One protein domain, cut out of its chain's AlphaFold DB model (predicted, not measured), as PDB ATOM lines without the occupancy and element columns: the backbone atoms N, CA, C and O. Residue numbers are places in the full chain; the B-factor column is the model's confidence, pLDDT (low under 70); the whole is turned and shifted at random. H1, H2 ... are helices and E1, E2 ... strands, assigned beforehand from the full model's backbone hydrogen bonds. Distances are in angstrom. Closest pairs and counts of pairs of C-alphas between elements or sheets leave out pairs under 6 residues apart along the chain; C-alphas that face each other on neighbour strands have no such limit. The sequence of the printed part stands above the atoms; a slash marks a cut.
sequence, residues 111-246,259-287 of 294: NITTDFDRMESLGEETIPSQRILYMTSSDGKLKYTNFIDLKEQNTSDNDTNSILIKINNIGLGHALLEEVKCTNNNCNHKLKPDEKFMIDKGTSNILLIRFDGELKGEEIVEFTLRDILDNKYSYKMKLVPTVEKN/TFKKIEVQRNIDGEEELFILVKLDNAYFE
ATOM      1  N   ASN A 111     204.926 351.151 255.238       88.94
ATOM      2  CA  ASN A 111     205.555 351.917 254.174       88.94
ATOM      3  C   ASN A 111     204.483 352.400 253.190       88.94
ATOM      4  O   ASN A 111     203.475 351.722 253.004       88.94
ATOM      5  N   ILE A 112     204.700 353.540 252.540       88.44
ATOM      6  CA  ILE A 112     203.736 354.153 251.620       88.44
ATOM      7  C   ILE A 112     204.299 354.201 250.204       88.44
ATOM      8  O   ILE A 112     205.505 354.272 249.971       88.44
ATOM      9  N   THR A 113     203.411 354.132 249.222       84.12
ATOM     10  CA  THR A 113     203.721 354.431 247.827       84.12
ATOM     11  C   THR A 113     202.568 355.215 247.206       84.12
ATOM     12  O   THR A 113     201.404 354.887 247.430       84.12
ATOM     13  N   THR A 114     202.902 356.247 246.430       80.12
ATOM     14  CA  THR A 114     201.962 357.097 245.667       80.12
ATOM     15  C   THR A 114     202.002 356.825 244.161       80.12
ATOM     16  O   THR A 114     201.217 357.387 243.407       80.12
ATOM     17  N   ASP A 115     202.918 355.965 243.717       73.38
ATOM     18  CA  ASP A 115     203.104 355.599 242.316       73.38
ATOM     19  C   ASP A 115     201.984 354.664 241.838       73.38
ATOM     20  O   ASP A 115     201.930 353.497 242.231       73.38
ATOM     21  N   PHE A 116     201.103 355.202 240.991       63.84
ATOM     22  CA  PHE A 116     199.946 354.508 240.424       63.84
ATOM     23  C   PHE A 116     200.333 353.279 239.586       63.84
ATOM     24  O   PHE A 116     199.661 352.253 239.684       63.84
ATOM     25  N   ASP A 117     201.448 353.318 238.854       60.41
ATOM     26  CA  ASP A 117     201.893 352.199 238.007       60.41
ATOM     27  C   ASP A 117     202.357 351.014 238.882       60.41
ATOM     28  O   ASP A 117     202.163 349.832 238.579       60.41
ATOM     29  N   ARG A 118     202.915 351.322 240.059       56.97
ATOM     30  CA  ARG A 118     203.278 350.325 241.085       56.97
ATOM     31  C   ARG A 118     202.076 349.827 241.892       56.97
ATOM     32  O   ARG A 118     202.201 348.849 242.638       56.97
ATOM     33  N   MET A 119     200.916 350.471 241.764       61.00
ATOM     34  CA  MET A 119     199.656 349.945 242.292       61.00
ATOM     35  C   MET A 119     199.042 348.897 241.350       61.00
ATOM     36  O   MET A 119     198.421 347.965 241.852       61.00
ATOM     37  N   GLU A 120     199.280 348.990 240.036       49.69
ATOM     38  CA  GLU A 120     198.727 348.096 238.998       49.69
ATOM     39  C   GLU A 120     199.472 346.744 238.870       49.69
ATOM     40  O   GLU A 120     198.901 345.759 238.413       49.69
ATOM     41  N   SER A 121     200.734 346.648 239.316       39.91
ATOM     42  CA  SER A 121     201.654 345.543 238.961       39.91
ATOM     43  C   SER A 121     201.744 344.325 239.906       39.91
ATOM     44  O   SER A 121     202.624 343.486 239.716       39.91
ATOM     45  N   LEU A 122     200.855 344.146 240.891       44.59
ATOM     46  CA  LEU A 122     200.830 342.900 241.685       44.59
ATOM     47  C   LEU A 122     199.974 341.832 240.992       44.59
ATOM     48  O   LEU A 122     198.775 341.710 241.234       44.59
ATOM     49  N   GLY A 123     200.617 341.075 240.102       35.75
ATOM     50  CA  GLY A 123     200.057 339.876 239.487       35.75
ATOM     51  C   GLY A 123     199.814 338.750 240.499       35.75
ATOM     52  O   GLY A 123     200.615 338.558 241.404       35.75
ATOM     53  N   GLU A 124     198.696 338.041 240.311       35.06
ATOM     54  CA  GLU A 124     198.369 336.650 240.699       35.06
ATOM     55  C   GLU A 124     198.901 336.039 242.017       35.06
ATOM     56  O   GLU A 124     198.910 334.818 242.164       35.06
ATOM     57  N   GLU A 125     199.266 336.817 243.031       35.16
ATOM     58  CA  GLU A 125     199.473 336.271 244.372       35.16
ATOM     59  C   GLU A 125     198.141 336.237 245.125       35.16
ATOM     60  O   GLU A 125     197.388 337.207 245.179       35.16
ATOM     61  N   THR A 126     197.818 335.064 245.662       35.81
ATOM     62  CA  THR A 126     196.597 334.743 246.404       35.81
ATOM     63  C   THR A 126     196.416 335.662 247.614       35.81
ATOM     64  O   THR A 126     196.880 335.362 248.712       35.81
ATOM     65  N   ILE A 127     195.730 336.783 247.412       36.56
ATOM     66  CA  ILE A 127     195.323 337.736 248.446       36.56
ATOM     67  C   ILE A 127     193.867 337.410 248.837       36.56
ATOM     68  O   ILE A 127     193.050 337.136 247.951       36.56
ATOM     69  N   PRO A 128     193.510 337.392 250.137       30.77
ATOM     70  CA  PRO A 128     192.150 337.112 250.583       30.77
ATOM     71  C   PRO A 128     191.145 338.028 249.878       30.77
ATOM     72  O   PRO A 128     191.345 339.230 249.730       30.77
ATOM     73  N   SER A 129     190.063 337.409 249.416       31.56
ATOM     74  CA  SER A 129     189.112 337.859 248.398       31.56
ATOM     75  C   SER A 129     188.198 339.026 248.797       31.56
ATOM     76  O   SER A 129     187.034 339.067 248.405       31.56
ATOM     77  N   GLN A 130     188.677 339.978 249.592       37.03
ATOM     78  CA  GLN A 130     187.903 341.143 250.001       37.03
ATOM     79  C   GLN A 130     188.797 342.384 249.910       37.03
ATOM     80  O   GLN A 130     189.689 342.560 250.730       37.03
ATOM     81  N   ARG A 131     188.495 343.265 248.941       39.75
ATOM     82  CA  ARG A 131     189.070 344.619 248.741       39.75
ATOM     83  C   ARG A 131     190.376 344.720 247.923       39.75
ATOM     84  O   ARG A 131     191.317 345.383 248.347       39.75
ATOM     85  N   ILE A 132     190.413 344.136 246.718       36.19
ATOM     86  CA  ILE A 132     191.504 344.348 245.740       36.19
ATOM     87  C   ILE A 132     190.984 345.149 244.542       36.19
ATOM     88  O   ILE A 132     189.953 344.812 243.960       36.19
ATOM     89  N   LEU A 133     191.707 346.209 244.180       38.62
ATOM     90  CA  LEU A 133     191.407 347.097 243.063       38.62
ATOM     91  C   LEU A 133     191.983 346.555 241.743       38.62
ATOM     92  O   LEU A 133     193.154 346.198 241.685       38.62
ATOM     93  N   TYR A 134     191.179 346.593 240.678       36.34
ATOM     94  CA  TYR A 134     191.656 346.620 239.292       36.34
ATOM     95  C   TYR A 134     191.600 348.067 238.799       36.34
ATOM     96  O   TYR A 134     190.568 348.719 238.957       36.34
ATOM     97  N   MET A 135     192.686 348.540 238.192       37.12
ATOM     98  CA  MET A 135     192.729 349.763 237.396       37.12
ATOM     99  C   MET A 135     192.981 349.292 235.962       37.12
ATOM    100  O   MET A 135     194.085 348.876 235.648       37.12
ATOM    101  N   THR A 136     191.959 349.215 235.109       35.41
ATOM    102  CA  THR A 136     192.198 348.911 233.690       35.41
ATOM    103  C   THR A 136     192.638 350.189 232.995       35.41
ATOM    104  O   THR A 136     191.834 351.106 232.815       35.41
ATOM    105  N   SER A 137     193.908 350.205 232.590       38.19
ATOM    106  CA  SER A 137     194.611 351.239 231.815       38.19
ATOM    107  C   SER A 137     193.897 351.726 230.529       38.19
ATOM    108  O   SER A 137     194.350 352.680 229.907       38.19
ATOM    109  N   SER A 138     192.746 351.161 230.128       37.53
ATOM    110  CA  SER A 138     191.944 351.696 229.013       37.53
ATOM    111  C   SER A 138     190.778 352.613 229.407       37.53
ATOM    112  O   SER A 138     190.387 353.411 228.567       37.53
ATOM    113  N   ASP A 139     190.237 352.542 230.638       35.75
ATOM    114  CA  ASP A 139     188.946 353.194 230.976       35.75
ATOM    115  C   ASP A 139     188.863 353.880 232.361       35.75
ATOM    116  O   ASP A 139     187.801 354.370 232.737       35.75
ATOM    117  N   GLY A 140     189.942 353.945 233.153       44.25
ATOM    118  CA  GLY A 140     190.008 354.845 234.324       44.25
ATOM    119  C   GLY A 140     189.030 354.582 235.488       44.25
ATOM    120  O   GLY A 140     188.745 355.504 236.251       44.25
ATOM    121  N   LYS A 141     188.512 353.354 235.659       43.97
ATOM    122  CA  LYS A 141     187.534 353.013 236.717       43.97
ATOM    123  C   LYS A 141     188.176 352.327 237.933       43.97
ATOM    124  O   LYS A 141     188.820 351.290 237.781       43.97
ATOM    125  N   LEU A 142     187.942 352.859 239.138       48.12
ATOM    126  CA  LEU A 142     188.356 352.273 240.427       48.12
ATOM    127  C   LEU A 142     187.261 351.345 240.985       48.12
ATOM    128  O   LEU A 142     186.147 351.801 241.239       48.12
ATOM    129  N   LYS A 143     187.570 350.055 241.202       46.62
ATOM    130  CA  LYS A 143     186.575 349.060 241.661       46.62
ATOM    131  C   LYS A 143     186.514 348.811 243.178       46.62
ATOM    132  O   LYS A 143     185.416 348.646 243.686       46.62
ATOM    133  N   TYR A 144     187.623 348.817 243.928       51.66
ATOM    134  CA  TYR A 144     187.599 348.550 245.384       51.66
ATOM    135  C   TYR A 144     188.758 349.226 246.139       51.66
ATOM    136  O   TYR A 144     189.878 348.724 246.134       51.66
ATOM    137  N   THR A 145     188.497 350.353 246.806       57.75
ATOM    138  CA  THR A 145     189.439 351.011 247.733       57.75
ATOM    139  C   THR A 145     188.912 350.920 249.160       57.75
ATOM    140  O   THR A 145     187.697 350.948 249.379       57.75
ATOM    141  N   ASN A 146     189.809 350.845 250.151       72.81
ATOM    142  CA  ASN A 146     189.414 351.297 251.482       72.81
ATOM    143  C   ASN A 146     189.169 352.800 251.352       72.81
ATOM    144  O   ASN A 146     190.052 353.525 250.895       72.81
ATOM    145  N   PHE A 147     187.954 353.236 251.660       77.44
ATOM    146  CA  PHE A 147     187.552 354.624 251.519       77.44
ATOM    147  C   PHE A 147     187.378 355.222 252.903       77.44
ATOM    148  O   PHE A 147     186.645 354.674 253.725       77.44
ATOM    149  N   ILE A 148     188.078 356.322 253.151       80.62
ATOM    150  CA  ILE A 148     187.900 357.125 254.350       80.62
ATOM    151  C   ILE A 148     187.403 358.482 253.891       80.62
ATOM    152  O   ILE A 148     188.128 359.225 253.225       80.62
ATOM    153  N   ASP A 149     186.162 358.777 254.255       80.56
ATOM    154  CA  ASP A 149     185.576 360.081 254.021       80.56
ATOM    155  C   ASP A 149     185.795 360.954 255.258       80.56
ATOM    156  O   ASP A 149     185.182 360.724 256.300       80.56
ATOM    157  N   LEU A 150     186.717 361.912 255.163       78.19
ATOM    158  CA  LEU A 150     186.984 362.888 256.225       78.19
ATOM    159  C   LEU A 150     186.172 364.173 256.027       78.19
ATOM    160  O   LEU A 150     186.429 365.161 256.712       78.19
ATOM    161  N   LYS A 151     185.231 364.161 255.083       74.06
ATOM    162  CA  LYS A 151     184.355 365.277 254.756       74.06
ATOM    163  C   LYS A 151     183.313 365.516 255.854       74.06
ATOM    164  O   LYS A 151     182.649 364.590 256.329       74.06
ATOM    165  N   GLU A 152     183.100 366.772 256.217       66.19
ATOM    166  CA  GLU A 152     181.974 367.233 257.014       66.19
ATOM    167  C   GLU A 152     180.675 367.152 256.195       66.19
ATOM    168  O   GLU A 152     180.636 367.368 254.983       66.19
ATOM    169  N   GLN A 153     179.555 366.873 256.869       59.84
ATOM    170  CA  GLN A 153     178.263 366.587 256.221       59.84
ATOM    171  C   GLN A 153     177.717 367.709 255.310       59.84
ATOM    172  O   GLN A 153     176.777 367.456 254.562       59.84
ATOM    173  N   ASN A 154     178.281 368.923 255.355       59.62
ATOM    174  CA  ASN A 154     177.772 370.105 254.650       59.62
ATOM    175  C   ASN A 154     178.698 370.647 253.546       59.62
ATOM    176  O   ASN A 154     178.355 371.653 252.923       59.62
ATOM    177  N   THR A 155     179.852 370.029 253.291       60.41
ATOM    178  CA  THR A 155     180.771 370.486 252.237       60.41
ATOM    179  C   THR A 155     180.234 370.078 250.858       60.41
ATOM    180  O   THR A 155     179.650 369.006 250.697       60.41
ATOM    181  N   SER A 156     180.393 370.916 249.833       62.38
ATOM    182  CA  SER A 156     180.075 370.525 248.451       62.38
ATOM    183  C   SER A 156     181.119 369.530 247.941       62.38
ATOM    184  O   SER A 156     182.298 369.690 248.243       62.38
ATOM    185  N   ASP A 157     180.731 368.528 247.145       62.47
ATOM    186  CA  ASP A 157     181.691 367.565 246.566       62.47
ATOM    187  C   ASP A 157     182.754 368.253 245.695       62.47
ATOM    188  O   ASP A 157     183.909 367.827 245.672       62.47
ATOM    189  N   ASN A 158     182.393 369.378 245.066       61.50
ATOM    190  CA  ASN A 158     183.300 370.196 244.256       61.50
ATOM    191  C   ASN A 158     184.417 370.871 245.071       61.50
ATOM    192  O   ASN A 158     185.422 371.276 244.490       61.50
ATOM    193  N   ASP A 159     184.256 370.972 246.393       66.25
ATOM    194  CA  ASP A 159     185.227 371.597 247.299       66.25
ATOM    195  C   ASP A 159     186.076 370.554 248.043       66.25
ATOM    196  O   ASP A 159     186.808 370.884 248.980       66.25
ATOM    197  N   THR A 160     185.982 369.283 247.638       74.88
ATOM    198  CA  THR A 160     186.746 368.187 248.237       74.88
ATOM    199  C   THR A 160     187.959 367.832 247.393       74.88
ATOM    200  O   THR A 160     187.930 367.842 246.161       74.88
ATOM    201  N   ASN A 161     189.048 367.481 248.069       79.50
ATOM    202  CA  ASN A 161     190.221 366.901 247.430       79.50
ATOM    203  C   ASN A 161     190.408 365.490 247.956       79.50
ATOM    204  O   ASN A 161     190.209 365.217 249.136       79.50
ATOM    205  N   SER A 162     190.796 364.579 247.076       82.62
ATOM    206  CA  SER A 162     191.059 363.196 247.445       82.62
ATOM    207  C   SER A 162     192.504 362.825 247.140       82.62
ATOM    208  O   SER A 162     193.098 363.322 246.186       82.62
ATOM    209  N   ILE A 163     193.078 361.931 247.938       84.88
ATOM    210  CA  ILE A 163     194.379 361.320 247.654       84.88
ATOM    211  C   ILE A 163     194.233 359.810 247.600       84.88
ATOM    212  O   ILE A 163     193.446 359.218 248.342       84.88
ATOM    213  N   LEU A 164     195.045 359.189 246.754       83.88
ATOM    214  CA  LEU A 164     195.166 357.746 246.680       83.88
ATOM    215  C   LEU A 164     196.574 357.346 247.106       83.88
ATOM    216  O   LEU A 164     197.559 357.799 246.523       83.88
ATOM    217  N   ILE A 165     196.664 356.489 248.115       86.19
ATOM    218  CA  ILE A 165     197.934 355.959 248.607       86.19
ATOM    219  C   ILE A 165     197.850 354.445 248.749       86.19
ATOM    220  O   ILE A 165     196.789 353.883 249.017       86.19
ATOM    221  N   LYS A 166     198.988 353.771 248.614       85.94
ATOM    222  CA  LYS A 166     199.129 352.354 248.942       85.94
ATOM    223  C   LYS A 166     199.952 352.224 250.211       85.94
ATOM    224  O   LYS A 166     201.105 352.644 250.238       85.94
ATOM    225  N   ILE A 167     199.357 351.638 251.244       87.88
ATOM    226  CA  ILE A 167     200.019 351.343 252.512       87.88
ATOM    227  C   ILE A 167     200.426 349.873 252.494       87.88
ATOM    228  O   ILE A 167     199.583 348.992 252.356       87.88
ATOM    229  N   ASN A 168     201.718 349.611 252.637       86.56
ATOM    230  CA  ASN A 168     202.304 348.279 252.691       86.56
ATOM    231  C   ASN A 168     202.734 347.978 254.124       86.56
ATOM    232  O   ASN A 168     203.422 348.797 254.735       86.56
ATOM    233  N   ASN A 169     202.398 346.800 254.641       88.25
ATOM    234  CA  ASN A 169     202.904 346.346 255.929       88.25
ATOM    235  C   ASN A 169     204.111 345.427 255.730       88.25
ATOM    236  O   ASN A 169     203.984 344.263 255.358       88.25
ATOM    237  N   ILE A 170     205.293 345.974 256.001       87.19
ATOM    238  CA  ILE A 170     206.582 345.272 255.965       87.19
ATOM    239  C   ILE A 170     206.992 344.735 257.347       87.19
ATOM    240  O   ILE A 170     208.068 344.158 257.495       87.19
ATOM    241  N   GLY A 171     206.160 344.960 258.366       84.50
ATOM    242  CA  GLY A 171     206.380 344.501 259.732       84.50
ATOM    243  C   GLY A 171     206.021 343.035 259.939       84.50
ATOM    244  O   GLY A 171     205.692 342.301 259.009       84.50
ATOM    245  N   LEU A 172     206.099 342.597 261.199       80.56
ATOM    246  CA  LEU A 172     205.813 341.211 261.576       80.56
ATOM    247  C   LEU A 172     204.398 340.995 262.111       80.56
ATOM    248  O   LEU A 172     203.944 339.852 262.099       80.56
ATOM    249  N   GLY A 173     203.711 342.052 262.545       84.88
ATOM    250  CA  GLY A 173     202.337 341.965 263.033       84.88
ATOM    251  C   GLY A 173     201.317 342.670 262.153       84.88
ATOM    252  O   GLY A 173     201.657 343.388 261.215       84.88
ATOM    253  N   HIS A 174     200.051 342.431 262.471       88.69
ATOM    254  CA  HIS A 174     198.894 342.994 261.782       88.69
ATOM    255  C   HIS A 174     198.559 344.369 262.363       88.69
ATOM    256  O   HIS A 174     198.758 344.598 263.556       88.69
ATOM    257  N   ALA A 175     198.027 345.263 261.534       89.62
ATOM    258  CA  ALA A 175     197.621 346.593 261.970       89.62
ATOM    259  C   ALA A 175     196.139 346.823 261.673       89.62
ATOM    260  O   ALA A 175     195.728 346.778 260.517       89.62
ATOM    261  N   LEU A 176     195.335 347.098 262.693       91.75
ATOM    262  CA  LEU A 176     193.967 347.575 262.529       91.75
ATOM    263  C   LEU A 176     193.977 349.102 262.538       91.75
ATOM    264  O   LEU A 176     194.365 349.703 263.540       91.75
ATOM    265  N   LEU A 177     193.530 349.733 261.454       91.25
ATOM    266  CA  LEU A 177     193.376 351.183 261.430       91.25
ATOM    267  C   LEU A 177     192.124 351.587 262.220       91.25
ATOM    268  O   LEU A 177     191.034 351.077 261.958       91.25
ATOM    269  N   GLU A 178     192.274 352.493 263.189       89.81
ATOM    270  CA  GLU A 178     191.181 352.899 264.081       89.81
ATOM    271  C   GLU A 178     190.756 354.359 263.949       89.81
ATOM    272  O   GLU A 178     189.585 354.673 264.164       89.81
ATOM    273  N   GLU A 179     191.697 355.251 263.667       91.12
ATOM    274  CA  GLU A 179     191.475 356.696 263.696       91.12
ATOM    275  C   GLU A 179     192.424 357.372 262.711       91.12
ATOM    276  O   GLU A 179     193.563 356.929 262.530       91.12
ATOM    277  N   VAL A 180     191.940 358.440 262.085       89.81
ATOM    278  CA  VAL A 180     192.699 359.289 261.168       89.81
ATOM    279  C   VAL A 180     192.530 360.742 261.595       89.81
ATOM    280  O   VAL A 180     191.413 361.194 261.849       89.81
ATOM    281  N   LYS A 181     193.640 361.473 261.682       88.44
ATOM    282  CA  LYS A 181     193.673 362.901 262.016       88.44
ATOM    283  C   LYS A 181     194.459 363.680 260.978       88.44
ATOM    284  O   LYS A 181     195.379 363.143 260.376       88.44
ATOM    285  N   CYS A 182     194.138 364.956 260.818       81.94
ATOM    286  CA  CYS A 182     194.840 365.864 259.917       81.94
ATOM    287  C   CYS A 182     195.176 367.146 260.667       81.94
ATOM    288  O   CYS A 182     194.305 367.745 261.300       81.94
ATOM    289  N   THR A 183     196.417 367.609 260.552       71.62
ATOM    290  CA  THR A 183     196.890 368.781 261.305       71.62
ATOM    291  C   THR A 183     196.377 370.102 260.730       71.62
ATOM    292  O   THR A 183     196.104 371.028 261.488       71.62
ATOM    293  N   ASN A 184     196.220 370.200 259.405       63.78
ATOM    294  CA  ASN A 184     195.919 371.473 258.731       63.78
ATOM    295  C   ASN A 184     194.421 371.774 258.596       63.78
ATOM    296  O   ASN A 184     194.032 372.941 258.645       63.78
ATOM    297  N   ASN A 185     193.585 370.739 258.481       60.88
ATOM    298  CA  ASN A 185     192.142 370.880 258.255       60.88
ATOM    299  C   ASN A 185     191.300 370.522 259.490       60.88
ATOM    300  O   ASN A 185     190.097 370.341 259.369       60.88
ATOM    301  N   ASN A 186     191.918 370.413 260.679       65.12
ATOM    302  CA  ASN A 186     191.247 370.027 261.933       65.12
ATOM    303  C   ASN A 186     190.364 368.770 261.796       65.12
ATOM    304  O   ASN A 186     189.357 368.616 262.486       65.12
ATOM    305  N   CYS A 187     190.761 367.845 260.920       73.38
ATOM    306  CA  CYS A 187     190.043 366.599 260.724       73.38
ATOM    307  C   CYS A 187     190.393 365.658 261.893       73.38
ATOM    308  O   CYS A 187     191.569 365.439 262.206       73.38
ATOM    309  N   ASN A 188     189.381 365.111 262.563       80.62
ATOM    310  CA  ASN A 188     189.552 364.021 263.517       80.62
ATOM    311  C   ASN A 188     188.431 363.008 263.313       80.62
ATOM    312  O   ASN A 188     187.303 363.218 263.760       80.62
ATOM    313  N   HIS A 189     188.758 361.916 262.630       84.69
ATOM    314  CA  HIS A 189     187.799 360.891 262.267       84.69
ATOM    315  C   HIS A 189     188.153 359.567 262.924       84.69
ATOM    316  O   HIS A 189     189.123 358.891 262.572       84.69
ATOM    317  N   LYS A 190     187.321 359.170 263.884       86.88
ATOM    318  CA  LYS A 190     187.369 357.832 264.458       86.88
ATOM    319  C   LYS A 190     186.558 356.896 263.575       86.88
ATOM    320  O   LYS A 190     185.340 357.047 263.481       86.88
ATOM    321  N   LEU A 191     187.229 355.911 262.988       83.94
ATOM    322  CA  LEU A 191     186.618 355.010 262.020       83.94
ATOM    323  C   LEU A 191     185.501 354.190 262.662       83.94
ATOM    324  O   LEU A 191     185.665 353.586 263.736       83.94
ATOM    325  N   LYS A 192     184.364 354.146 261.970       81.62
ATOM    326  CA  LYS A 192     183.248 353.263 262.312       81.62
ATOM    327  C   LYS A 192     183.621 351.797 262.050       81.62
ATOM    328  O   LYS A 192     184.561 351.529 261.305       81.62
ATOM    329  N   PRO A 193     182.922 350.820 262.657       76.88
ATOM    330  CA  PRO A 193     183.268 349.403 262.516       76.88
ATOM    331  C   PRO A 193     183.376 348.895 261.069       76.88
ATOM    332  O   PRO A 193     184.184 348.014 260.803       76.88
ATOM    333  N   ASP A 194     182.585 349.449 260.157       74.94
ATOM    334  CA  ASP A 194     182.550 349.154 258.721       74.94
ATOM    335  C   ASP A 194     183.684 349.826 257.923       74.94
ATOM    336  O   ASP A 194     184.158 349.276 256.924       74.94
ATOM    337  N   GLU A 195     184.161 350.976 258.401       75.31
ATOM    338  CA  GLU A 195     185.285 351.730 257.833       75.31
ATOM    339  C   GLU A 195     186.643 351.188 258.307       75.31
ATOM    340  O   GLU A 195     187.654 351.339 257.619       75.31
ATOM    341  N   LYS A 196     186.683 350.531 259.474       83.38
ATOM    342  CA  LYS A 196     187.896 349.891 259.991       83.38
ATOM    343  C   LYS A 196     188.353 348.770 259.065       83.38
ATOM    344  O   LYS A 196     187.563 347.962 258.576       83.38
ATOM    345  N   PHE A 197     189.662 348.681 258.872       82.25
ATOM    346  CA  PHE A 197     190.262 347.607 258.096       82.25
ATOM    347  C   PHE A 197     191.614 347.204 258.656       82.25
ATOM    348  O   PHE A 197     192.322 347.989 259.289       82.25
ATOM    349  N   MET A 198     191.951 345.946 258.401       85.56
ATOM    350  CA  MET A 198     193.218 345.359 258.786       85.56
ATOM    351  C   MET A 198     194.210 345.462 257.626       85.56
ATOM    352  O   MET A 198     193.856 345.267 256.461       85.56
ATOM    353  N   ILE A 199     195.451 345.784 257.962       86.94
ATOM    354  CA  ILE A 199     196.614 345.705 257.088       86.94
ATOM    355  C   ILE A 199     197.433 344.528 257.603       86.94
ATOM    356  O   ILE A 199     198.186 344.633 258.580       86.94
ATOM    357  N   ASP A 200     197.198 343.376 256.991       84.06
ATOM    358  CA  ASP A 200     197.848 342.134 257.375       84.06
ATOM    359  C   ASP A 200     199.360 342.179 257.168       84.06
ATOM    360  O   ASP A 200     199.900 342.954 256.379       84.06
ATOM    361  N   LYS A 201     200.067 341.331 257.912       84.69
ATOM    362  CA  LYS A 201     201.506 341.153 257.741       84.69
ATOM    363  C   LYS A 201     201.828 340.801 256.284       84.69
ATOM    364  O   LYS A 201     201.323 339.808 255.767       84.69
ATOM    365  N   GLY A 202     202.731 341.559 255.662       79.25
ATOM    366  CA  GLY A 202     203.198 341.297 254.300       79.25
ATOM    367  C   GLY A 202     202.182 341.634 253.210       79.25
ATOM    368  O   GLY A 202     202.429 341.318 252.050       79.25
ATOM    369  N   THR A 203     201.053 342.259 253.554       81.69
ATOM    370  CA  THR A 203     200.056 342.690 252.575       81.69
ATOM    371  C   THR A 203     200.113 344.195 252.349       81.69
ATOM    372  O   THR A 203     200.871 344.942 252.982       81.69
ATOM    373  N   SER A 204     199.317 344.647 251.386       79.75
ATOM    374  CA  SER A 204     199.192 346.050 251.040       79.75
ATOM    375  C   SER A 204     197.740 346.419 250.817       79.75
ATOM    376  O   SER A 204     197.019 345.678 250.149       79.75
ATOM    377  N   ASN A 205     197.361 347.603 251.275       80.31
ATOM    378  CA  ASN A 205     196.022 348.134 251.114       80.31
ATOM    379  C   ASN A 205     196.090 349.457 250.356       80.31
ATOM    380  O   ASN A 205     196.900 350.328 250.674       80.31
ATOM    381  N   ILE A 206     195.207 349.618 249.375       80.19
ATOM    382  CA  ILE A 206     194.992 350.905 248.717       80.19
ATOM    383  C   ILE A 206     193.952 351.675 249.526       80.19
ATOM    384  O   ILE A 206     192.884 351.148 249.864       80.19
ATOM    385  N   LEU A 207     194.295 352.914 249.843       83.31
ATOM    386  CA  LEU A 207     193.513 353.820 250.656       83.31
ATOM    387  C   LEU A 207     193.203 355.077 249.847       83.31
ATOM    388  O   LEU A 207     194.110 355.776 249.394       83.31
ATOM    389  N   LEU A 208     191.911 355.340 249.674       83.56
ATOM    390  CA  LEU A 208     191.385 356.587 249.143       83.56
ATOM    391  C   LEU A 208     190.914 357.426 250.330       83.56
ATOM    392  O   LEU A 208     190.026 356.998 251.066       83.56
ATOM    393  N   ILE A 209     191.518 358.595 250.514       85.25
ATOM    394  CA  ILE A 209     191.155 359.525 251.584       85.25
ATOM    395  C   ILE A 209     190.593 360.781 250.938       85.25
ATOM    396  O   ILE A 209     191.275 361.391 250.114       85.25
ATOM    397  N   ARG A 210     189.367 361.154 251.306       84.50
ATOM    398  CA  ARG A 210     188.730 362.405 250.888       84.50
ATOM    399  C   ARG A 210     188.819 363.417 252.026       84.50
ATOM    400  O   ARG A 210     188.477 363.081 253.154       84.50
ATOM    401  N   PHE A 211     189.273 364.627 251.722       81.12
ATOM    402  CA  PHE A 211     189.413 365.741 252.657       81.12
ATOM    403  C   PHE A 211     188.455 366.875 252.303       81.12
ATOM    404  O   PHE A 211     188.182 367.125 251.123       81.12
ATOM    405  N   ASP A 212     188.031 367.609 253.329       76.00
ATOM    406  CA  ASP A 212     187.426 368.924 253.157       76.00
ATOM    407  C   ASP A 212     188.472 369.975 252.800       76.00
ATOM    408  O   ASP A 212     189.505 370.097 253.463       76.00
ATOM    409  N   GLY A 213     188.146 370.796 251.804       69.75
ATOM    410  CA  GLY A 213     188.912 371.981 251.458       69.75
ATOM    411  C   GLY A 213     190.175 371.707 250.646       69.75
ATOM    412  O   GLY A 213     190.488 370.588 250.232       69.75
ATOM    413  N   GLU A 214     190.901 372.789 250.365       69.75
ATOM    414  CA  GLU A 214     192.155 372.751 249.616       69.75
ATOM    415  C   GLU A 214     193.300 372.212 250.471       69.75
ATOM    416  O   GLU A 214     193.527 372.699 251.579       69.75
ATOM    417  N   LEU A 215     194.048 371.247 249.924       72.50
ATOM    418  CA  LEU A 215     195.299 370.800 250.533       72.50
ATOM    419  C   LEU A 215     196.259 371.990 250.618       72.50
ATOM    420  O   LEU A 215     196.485 372.669 249.620       72.50
ATOM    421  N   LYS A 216     196.843 372.263 251.784       68.56
ATOM    422  CA  LYS A 216     197.764 373.401 251.966       68.56
ATOM    423  C   LYS A 216     199.213 372.935 252.011       68.56
ATOM    424  O   LYS A 216     199.806 372.834 253.082       68.56
ATOM    425  N   GLY A 217     199.799 372.694 250.840       71.50
ATOM    426  CA  GLY A 217     201.215 372.336 250.719       71.50
ATOM    427  C   GLY A 217     201.534 370.987 251.370       71.50
ATOM    428  O   GLY A 217     200.853 370.001 251.099       71.50
ATOM    429  N   GLU A 218     202.582 370.937 252.197       75.75
ATOM    430  CA  GLU A 218     202.954 369.718 252.921       75.75
ATOM    431  C   GLU A 218     201.973 369.445 254.075       75.75
ATOM    432  O   GLU A 218     202.096 370.007 255.164       75.75
ATOM    433  N   GLU A 219     200.986 368.582 253.837       79.25
ATOM    434  CA  GLU A 219     200.027 368.172 254.865       79.25
ATOM    435  C   GLU A 219     200.514 366.965 255.662       79.25
ATOM    436  O   GLU A 219     201.185 366.077 255.133       79.25
ATOM    437  N   ILE A 220     200.133 366.914 256.941       85.31
ATOM    438  CA  ILE A 220     200.396 365.771 257.811       85.31
ATOM    439  C   ILE A 220     199.070 365.100 258.168       85.31
ATOM    440  O   ILE A 220     198.144 365.738 258.674       85.31
ATOM    441  N   VAL A 221     199.012 363.796 257.908       88.88
ATOM    442  CA  VAL A 221     197.911 362.903 258.265       88.88
ATOM    443  C   VAL A 221     198.432 361.892 259.276       88.88
ATOM    444  O   VAL A 221     199.406 361.190 259.022       88.88
ATOM    445  N   GLU A 222     197.795 361.807 260.431       91.19
ATOM    446  CA  GLU A 222     198.151 360.882 261.497       91.19
ATOM    447  C   GLU A 222     197.181 359.698 261.519       91.19
ATOM    448  O   GLU A 222     195.967 359.871 261.616       91.19
ATOM    449  N   PHE A 223     197.719 358.485 261.460       91.50
ATOM    450  CA  PHE A 223     196.967 357.242 261.569       91.50
ATOM    451  C   PHE A 223     197.196 356.616 262.940       91.50
ATOM    452  O   PHE A 223     198.336 356.350 263.322       91.50
ATOM    453  N   THR A 224     196.116 356.317 263.661       92.88
ATOM    454  CA  THR A 224     196.192 355.481 264.865       92.88
ATOM    455  C   THR A 224     195.907 354.037 264.500       92.88
ATOM    456  O   THR A 224     194.818 353.699 264.023       92.88
ATOM    457  N   LEU A 225     196.891 353.181 264.747       92.19
ATOM    458  CA  LEU A 225     196.842 351.760 264.430       92.19
ATOM    459  C   LEU A 225     196.933 350.939 265.706       92.19
ATOM    460  O   LEU A 225     197.681 351.284 266.620       92.19
ATOM    461  N   ARG A 226     196.184 349.844 265.753       92.81
ATOM    462  CA  ARG A 226     196.174 348.895 266.863       92.81
ATOM    463  C   ARG A 226     196.705 347.544 266.401       92.81
ATOM    464  O   ARG A 226     196.295 347.063 265.346       92.81
ATOM    465  N   ASP A 227     197.594 346.935 267.178       91.38
ATOM    466  CA  ASP A 227     198.062 345.570 266.917       91.38
ATOM    467  C   ASP A 227     197.175 344.498 267.576       91.38
ATOM    468  O   ASP A 227     196.164 344.776 268.225       91.38
ATOM    469  N   ILE A 228     197.569 343.234 267.418       89.25
ATOM    470  CA  ILE A 228     196.861 342.082 267.995       89.25
ATOM    471  C   ILE A 228     196.977 341.976 269.527       89.25
ATOM    472  O   ILE A 228     196.223 341.221 270.136       89.25
ATOM    473  N   LEU A 229     197.922 342.692 270.143       90.44
ATOM    474  CA  LEU A 229     198.128 342.760 271.592       90.44
ATOM    475  C   LEU A 229     197.489 344.015 272.211       90.44
ATOM    476  O   LEU A 229     197.726 344.296 273.383       90.44
ATOM    477  N   ASP A 230     196.662 344.733 271.446       90.31
ATOM    478  CA  ASP A 230     195.986 345.972 271.845       90.31
ATOM    479  C   ASP A 230     196.925 347.174 272.061       90.31
ATOM    480  O   ASP A 230     196.522 348.201 272.613       90.31
ATOM    481  N   ASN A 231     198.172 347.090 271.591       91.25
ATOM    482  CA  ASN A 231     199.076 348.233 271.580       91.25
ATOM    483  C   ASN A 231     198.664 349.212 270.484       91.25
ATOM    484  O   ASN A 231     198.320 348.806 269.369       91.25
ATOM    485  N   LYS A 232     198.752 350.509 270.783       93.06
ATOM    486  CA  LYS A 232     198.420 351.582 269.845       93.06
ATOM    487  C   LYS A 232     199.663 352.320 269.381       93.06
ATOM    488  O   LYS A 232     200.547 352.614 270.179       93.06
ATOM    489  N   TYR A 233     199.682 352.652 268.098       91.25
ATOM    490  CA  TYR A 233     200.780 353.328 267.420       91.25
ATOM    491  C   TYR A 233     200.251 354.541 266.662       91.25
ATOM    492  O   TYR A 233     199.221 354.439 265.992       91.25
ATOM    493  N   SER A 234     200.972 355.657 266.740       91.88
ATOM    494  CA  SER A 234     200.688 356.872 265.968       91.88
ATOM    495  C   SER A 234     201.656 356.992 264.795       91.88
ATOM    496  O   SER A 234     202.855 357.173 264.984       91.88
ATOM    497  N   TYR A 235     201.140 356.898 263.575       91.56
ATOM    498  CA  TYR A 235     201.914 357.061 262.350       91.56
ATOM    499  C   TYR A 235     201.618 358.410 261.710       91.56
ATOM    500  O   TYR A 235     200.526 358.615 261.185       91.56
ATOM    501  N   LYS A 236     202.604 359.307 261.687       91.75
ATOM    502  CA  LYS A 236     202.502 360.602 261.006       91.75
ATOM    503  C   LYS A 236     202.987 360.472 259.572       91.75
ATOM    504  O   LYS A 236     204.165 360.221 259.328       91.75
ATOM    505  N   MET A 237     202.069 360.600 258.628       91.12
ATOM    506  CA  MET A 237     202.332 360.616 257.197       91.12
ATOM    507  C   MET A 237     202.412 362.053 256.707       91.12
ATOM    508  O   MET A 237     201.479 362.823 256.911       91.12
ATOM    509  N   LYS A 238     203.481 362.381 255.990       91.06
ATOM    510  CA  LYS A 238     203.644 363.651 255.296       91.06
ATOM    511  C   LYS A 238     203.316 363.487 253.815       91.06
ATOM    512  O   LYS A 238     203.806 362.562 253.163       91.06
ATOM    513  N   LEU A 239     202.487 364.385 253.299       88.69
ATOM    514  CA  LEU A 239     202.033 364.430 251.915       88.69
ATOM    515  C   LEU A 239     202.773 365.535 251.168       88.69
ATOM    516  O   LEU A 239     202.811 366.669 251.635       88.69
ATOM    517  N   VAL A 240     203.339 365.218 250.005       88.25
ATOM    518  CA  VAL A 240     204.016 366.188 249.137       88.25
ATOM    519  C   VAL A 240     203.272 366.236 247.801       88.25
ATOM    520  O   VAL A 240     203.461 365.345 246.966       88.25
ATOM    521  N   PRO A 241     202.383 367.223 247.595       83.81
ATOM    522  CA  PRO A 241     201.607 367.334 246.367       83.81
ATOM    523  C   PRO A 241     202.465 367.809 245.185       83.81
ATOM    524  O   PRO A 241     203.384 368.609 245.353       83.81
ATOM    525  N   THR A 242     202.137 367.342 243.978       81.19
ATOM    526  CA  THR A 242     202.772 367.799 242.734       81.19
ATOM    527  C   THR A 242     202.302 369.215 242.404       81.19
ATOM    528  O   THR A 242     201.104 369.442 242.213       81.19
ATOM    529  N   VAL A 243     203.236 370.158 242.280       80.25
ATOM    530  CA  VAL A 243     202.943 371.557 241.926       80.25
ATOM    531  C   VAL A 243     202.950 371.738 240.406       80.25
ATOM    532  O   VAL A 243     203.872 371.291 239.718       80.25
ATOM    533  N   GLU A 244     201.930 372.405 239.870       74.00
ATOM    534  CA  GLU A 244     201.904 372.849 238.477       74.00
ATOM    535  C   GLU A 244     202.853 374.041 238.310       74.00
ATOM    536  O   GLU A 244     202.773 375.031 239.035       74.00
ATOM    537  N   LYS A 245     203.791 373.949 237.363       60.97
ATOM    538  CA  LYS A 245     204.610 375.104 236.992       60.97
ATOM    539  C   LYS A 245     203.765 376.006 236.101       60.97
ATOM    540  O   LYS A 245     203.420 375.597 234.994       60.97
ATOM    541  N   ASN A 246     203.479 377.223 236.556       55.06
ATOM    542  CA  ASN A 246     202.952 378.277 235.697       55.06
ATOM    543  C   ASN A 246     204.071 378.719 234.738       55.06
ATOM    544  O   ASN A 246     204.857 379.615 235.041       55.06
ATOM    545  N   THR A 259     199.482 375.935 242.760       68.38
ATOM    546  CA  THR A 259     198.409 375.147 242.145       68.38
ATOM    547  C   THR A 259     198.844 373.685 242.104       68.38
ATOM    548  O   THR A 259     199.942 373.375 241.639       68.38
ATOM    549  N   PHE A 260     198.014 372.772 242.609       77.62
ATOM    550  CA  PHE A 260     198.327 371.340 242.607       77.62
ATOM    551  C   PHE A 260     197.756 370.648 241.381       77.62
ATOM    552  O   PHE A 260     196.625 370.923 240.979       77.62
ATOM    553  N   LYS A 261     198.506 369.681 240.852       76.12
ATOM    554  CA  LYS A 261     198.046 368.876 239.724       76.12
ATOM    555  C   LYS A 261     196.886 367.981 240.151       76.12
ATOM    556  O   LYS A 261     197.052 367.109 241.008       76.12
ATOM    557  N   LYS A 262     195.730 368.170 239.520       76.44
ATOM    558  CA  LYS A 262     194.497 367.418 239.791       76.44
ATOM    559  C   LYS A 262     194.170 366.458 238.649       76.44
ATOM    560  O   LYS A 262     194.500 366.713 237.494       76.44
ATOM    561  N   ILE A 263     193.551 365.332 238.984       73.56
ATOM    562  CA  ILE A 263     193.106 364.307 238.038       73.56
ATOM    563  C   ILE A 263     191.676 363.928 238.407       73.56
ATOM    564  O   ILE A 263     191.399 363.607 239.560       73.56
ATOM    565  N   GLU A 264     190.776 363.948 237.432       67.62
ATOM    566  CA  GLU A 264     189.423 363.431 237.615       67.62
ATOM    567  C   GLU A 264     189.436 361.908 237.502       67.62
ATOM    568  O   GLU A 264     189.976 361.345 236.548       67.62
ATOM    569  N   VAL A 265     188.850 361.234 238.489       66.75
ATOM    570  CA  VAL A 265     188.769 359.775 238.536       66.75
ATOM    571  C   VAL A 265     187.348 359.343 238.844       66.75
ATOM    572  O   VAL A 265     186.653 359.963 239.647       66.75
ATOM    573  N   GLN A 266     186.920 358.258 238.205       64.75
ATOM    574  CA  GLN A 266     185.604 357.670 238.406       64.75
ATOM    575  C   GLN A 266     185.718 356.399 239.248       64.75
ATOM    576  O   GLN A 266     186.523 355.501 238.975       64.75
ATOM    577  N   ARG A 267     184.878 356.301 240.275       63.50
ATOM    578  CA  ARG A 267     184.684 355.091 241.076       63.50
ATOM    579  C   ARG A 267     183.316 354.511 240.751       63.50
ATOM    580  O   ARG A 267     182.352 355.257 240.638       63.50
ATOM    581  N   ASN A 268     183.230 353.191 240.624       59.50
ATOM    582  CA  ASN A 268     181.948 352.505 240.479       59.50
ATOM    583  C   ASN A 268     181.698 351.643 241.720       59.50
ATOM    584  O   ASN A 268     182.502 350.755 242.016       59.50
ATOM    585  N   ILE A 269     180.613 351.920 242.439       60.69
ATOM    586  CA  ILE A 269     180.168 351.143 243.598       60.69
ATOM    587  C   ILE A 269     178.796 350.583 243.255       60.69
ATOM    588  O   ILE A 269     177.859 351.343 243.050       60.69
ATOM    589  N   ASP A 270     178.682 349.259 243.164       59.97
ATOM    590  CA  ASP A 270     177.402 348.568 242.950       59.97
ATOM    591  C   ASP A 270     176.562 349.102 241.763       59.97
ATOM    592  O   ASP A 270     175.341 348.975 241.741       59.97
ATOM    593  N   GLY A 271     177.223 349.653 240.736       58.94
ATOM    594  CA  GLY A 271     176.590 350.212 239.539       58.94
ATOM    595  C   GLY A 271     176.406 351.733 239.550       58.94
ATOM    596  O   GLY A 271     176.108 352.290 238.495       58.94
ATOM    597  N   GLU A 272     176.633 352.405 240.679       57.69
ATOM    598  CA  GLU A 272     176.615 353.865 240.791       57.69
ATOM    599  C   GLU A 272     178.012 354.445 240.530       57.69
ATOM    600  O   GLU A 272     179.010 354.000 241.105       57.69
ATOM    601  N   GLU A 273     178.091 355.416 239.616       65.38
ATOM    602  CA  GLU A 273     179.335 356.109 239.275       65.38
ATOM    603  C   GLU A 273     179.474 357.389 240.100       65.38
ATOM    604  O   GLU A 273     178.608 358.262 240.077       65.38
ATOM    605  N   GLU A 274     180.593 357.502 240.805       68.56
ATOM    606  CA  GLU A 274     180.949 358.659 241.615       68.56
ATOM    607  C   GLU A 274     182.245 359.279 241.070       68.56
ATOM    608  O   GLU A 274     183.232 358.581 240.807       68.56
ATOM    609  N   LEU A 275     182.228 360.597 240.872       68.81
ATOM    610  CA  LEU A 275     183.355 361.385 240.371       68.81
ATOM    611  C   LEU A 275     184.180 361.936 241.535       68.81
ATOM    612  O   LEU A 275     183.639 362.453 242.510       68.81
ATOM    613  N   PHE A 276     185.502 361.851 241.408       71.19
ATOM    614  CA  PHE A 276     186.459 362.319 242.403       71.19
ATOM    615  C   PHE A 276     187.519 363.196 241.760       71.19
ATOM    616  O   PHE A 276     188.032 362.886 240.685       71.19
ATOM    617  N   ILE A 277     187.926 364.232 242.487       76.19
ATOM    618  CA  ILE A 277     189.110 365.020 242.164       76.19
ATOM    619  C   ILE A 277     190.272 364.474 242.997       76.19
ATOM    620  O   ILE A 277     190.334 364.677 244.213       76.19
ATOM    621  N   LEU A 278     191.192 363.759 242.348       78.12
ATOM    622  CA  LEU A 278     192.437 363.316 242.963       78.12
ATOM    623  C   LEU A 278     193.505 364.399 242.846       78.12
ATOM    624  O   LEU A 278     193.793 364.877 241.749       78.12
ATOM    625  N   VAL A 279     194.161 364.727 243.953       81.56
ATOM    626  CA  VAL A 279     195.397 365.509 243.933       81.56
ATOM    627  C   VAL A 279     196.568 364.558 243.718       81.56
ATOM    628  O   VAL A 279     196.759 363.602 244.474       81.56
ATOM    629  N   LYS A 280     197.362 364.810 242.673       80.50
ATOM    630  CA  LYS A 280     198.569 364.031 242.406       80.50
ATOM    631  C   LYS A 280     199.634 364.373 243.445       80.50
ATOM    632  O   LYS A 280     199.914 365.542 243.705       80.50
ATOM    633  N   LEU A 281     200.235 363.336 244.018       83.25
ATOM    634  CA  LEU A 281     201.327 363.456 244.974       83.25
ATOM    635  C   LEU A 281     202.653 363.125 244.286       83.25
ATOM    636  O   LEU A 281     202.759 362.087 243.630       83.25
ATOM    637  N   ASP A 282     203.666 363.966 244.489       84.25
ATOM    638  CA  ASP A 282     205.050 363.639 244.135       84.25
ATOM    639  C   ASP A 282     205.593 362.571 245.087       84.25
ATOM    640  O   ASP A 282     206.305 361.659 244.668       84.25
ATOM    641  N   ASN A 283     205.235 362.666 246.372       86.31
ATOM    642  CA  ASN A 283     205.629 361.694 247.381       86.31
ATOM    643  C   ASN A 283     204.646 361.661 248.564       86.31
ATOM    644  O   ASN A 283     203.979 362.649 248.869       86.31
ATOM    645  N   ALA A 284     204.604 360.532 249.268       88.25
ATOM    646  CA  ALA A 284     204.027 360.425 250.602       88.25
ATOM    647  C   ALA A 284     204.832 359.417 251.419       88.25
ATOM    648  O   ALA A 284     205.168 358.337 250.929       88.25
ATOM    649  N   TYR A 285     205.147 359.767 252.662       90.38
ATOM    650  CA  TYR A 285     205.988 358.938 253.521       90.38
ATOM    651  C   TYR A 285     205.655 359.142 254.995       90.38
ATOM    652  O   TYR A 285     205.147 360.191 255.388       90.38
ATOM    653  N   PHE A 286     205.953 358.141 255.821       90.38
ATOM    654  CA  PHE A 286     205.888 358.288 257.272       90.38
ATOM    655  C   PHE A 286     207.131 359.014 257.789       90.38
ATOM    656  O   PHE A 286     208.242 358.708 257.357       90.38
ATOM    657  N   GLU A 287     206.953 359.954 258.718       87.62
ATOM    658  CA  GLU A 287     208.068 360.654 259.370       87.62
ATOM    659  C   GLU A 287     208.965 359.675 260.136       87.62
ATOM    660  O   GLU A 287     210.189 359.791 260.116       87.62
TER     661      GLU A 287
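What this domain is: This is residues 111 to 246 and 259 to 287 of the 294 residues of an uncharacterized protein of Streptococcus salivarius (UniProt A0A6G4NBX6). Two strongly twisted sheets, a larger one of E4, E5, E6, E8, E9 and E12 and a smaller one of E1, E3, E7 and E2, stand face to face as a sandwich with crossed strands, and the long hairpin E10 and E11 lies on the far side of the smaller sheet from the larger one. E11 runs on into E12, which joins the larger sheet, while a long stretch with no named element, residues 121 to 145, reaches the hairpin at residues 141 to 142. The printed part has 165 residues with one named helix and twelve named strands, in the order E1 H1 E2 E3 E4 E5 E6 E7 E8 E9 E10 E11 E12, and its class is mostly strand. The smaller sheet, in the order E1, E3, E7, E2, is mixed; the larger one is branched, with antiparallel pairs. The whole is compact, with a radius of gyration of the C-alphas of 15.6 A, and spans 48 by 37 by 31 A.

How they stand to each other: E1, residues 111 to 113, is antiparallel to E3, residues 160 to 169, with N 111 and O 168 2.8 A apart, within hydrogen-bond range. E3 is antiparallel to E7, residues 204 to 212, with N 163 and O 209 2.9 A apart. E2, residues 146 to 149, is parallel to E7, with N 148 and O 208 2.9 A apart. H1, residues 117 to 120, only grazes this sheet with its residues 118 to 119; it is too short for an O i to N i+4 pair, and its 1 O i to N i+3 pair is within range. E1, H1 and E2 form a split strand-helix-strand unit, two strands of one sheet that follow each other among the strands, with a helix between them along the chain and E3 and E7 between them in the sheet, and its crossover is right-handed. In the branched sheet, E4, residues 175 to 182, bends by 63 degrees at residue 178. E5, residues 187 to 190, and E6, residues 197 to 199, lie on one side of E4, and E8, residues 219 to 226, on the other side. E4 and E5 form a hairpin, with N 180 and O 189 2.9 A apart; E4 and E6 are antiparallel, with N 175 and O 199 within hydrogen-bond range at 3.0 A, and E4 and E8 are antiparallel, with N 181 and O 222 within hydrogen-bond range at 2.8 A. E8 forms a hairpin with E9, residues 232 to 241, with N 223 and O 235 2.8 A apart. On the other side of E9 is E12, residues 281 to 286, with N 238 and O 285 2.8 A apart. The two sheets form a sandwich, two sheets face to face, their strands at 45 degrees; at E1 and E12 the closest C-alphas are those of Ile 112 and Tyr 285, 5.6 A apart. E10, residues 262 to 269, and E11, residues 272 to 279, form a hairpin, with N 265 and O 276 2.9 A apart. The closest C-alphas of E3 and E11 are those of Ser 162 and Leu 278, 4.7 A apart, and E3 and E10 are near each other, with 6 pairs within 10 A. E11 runs on into E12 at 84 degrees.

Where its parts are: E1 begins at C-alpha 111, (205.555, 351.917, 254.174). From first to last C-alpha, E3 measures 28.2 A, E4 19.6 A, E7 25.8 A, E8 23.0 A and E9 28.5 A. E10 measures 22.0 A and E11 22.3 A, from C-alpha 272 at (176.615, 353.865, 240.791). E12, 14.1 A long, ends at C-alpha 286, (205.888, 358.288, 257.272).

The domain as a whole: The two C-alphas farthest apart are those of Leu 229 and Asn 246, at 50.7 A. Residues 247 to 258 are not printed, and C-alphas 246 and 259 are 8.5 A apart across the cut. The link H1 to E2, 25 residues, is long. The mean pLDDT of the printed part is 72.7, and 59 residues are under 70, among them residues 116 to 145 and 264 to 275.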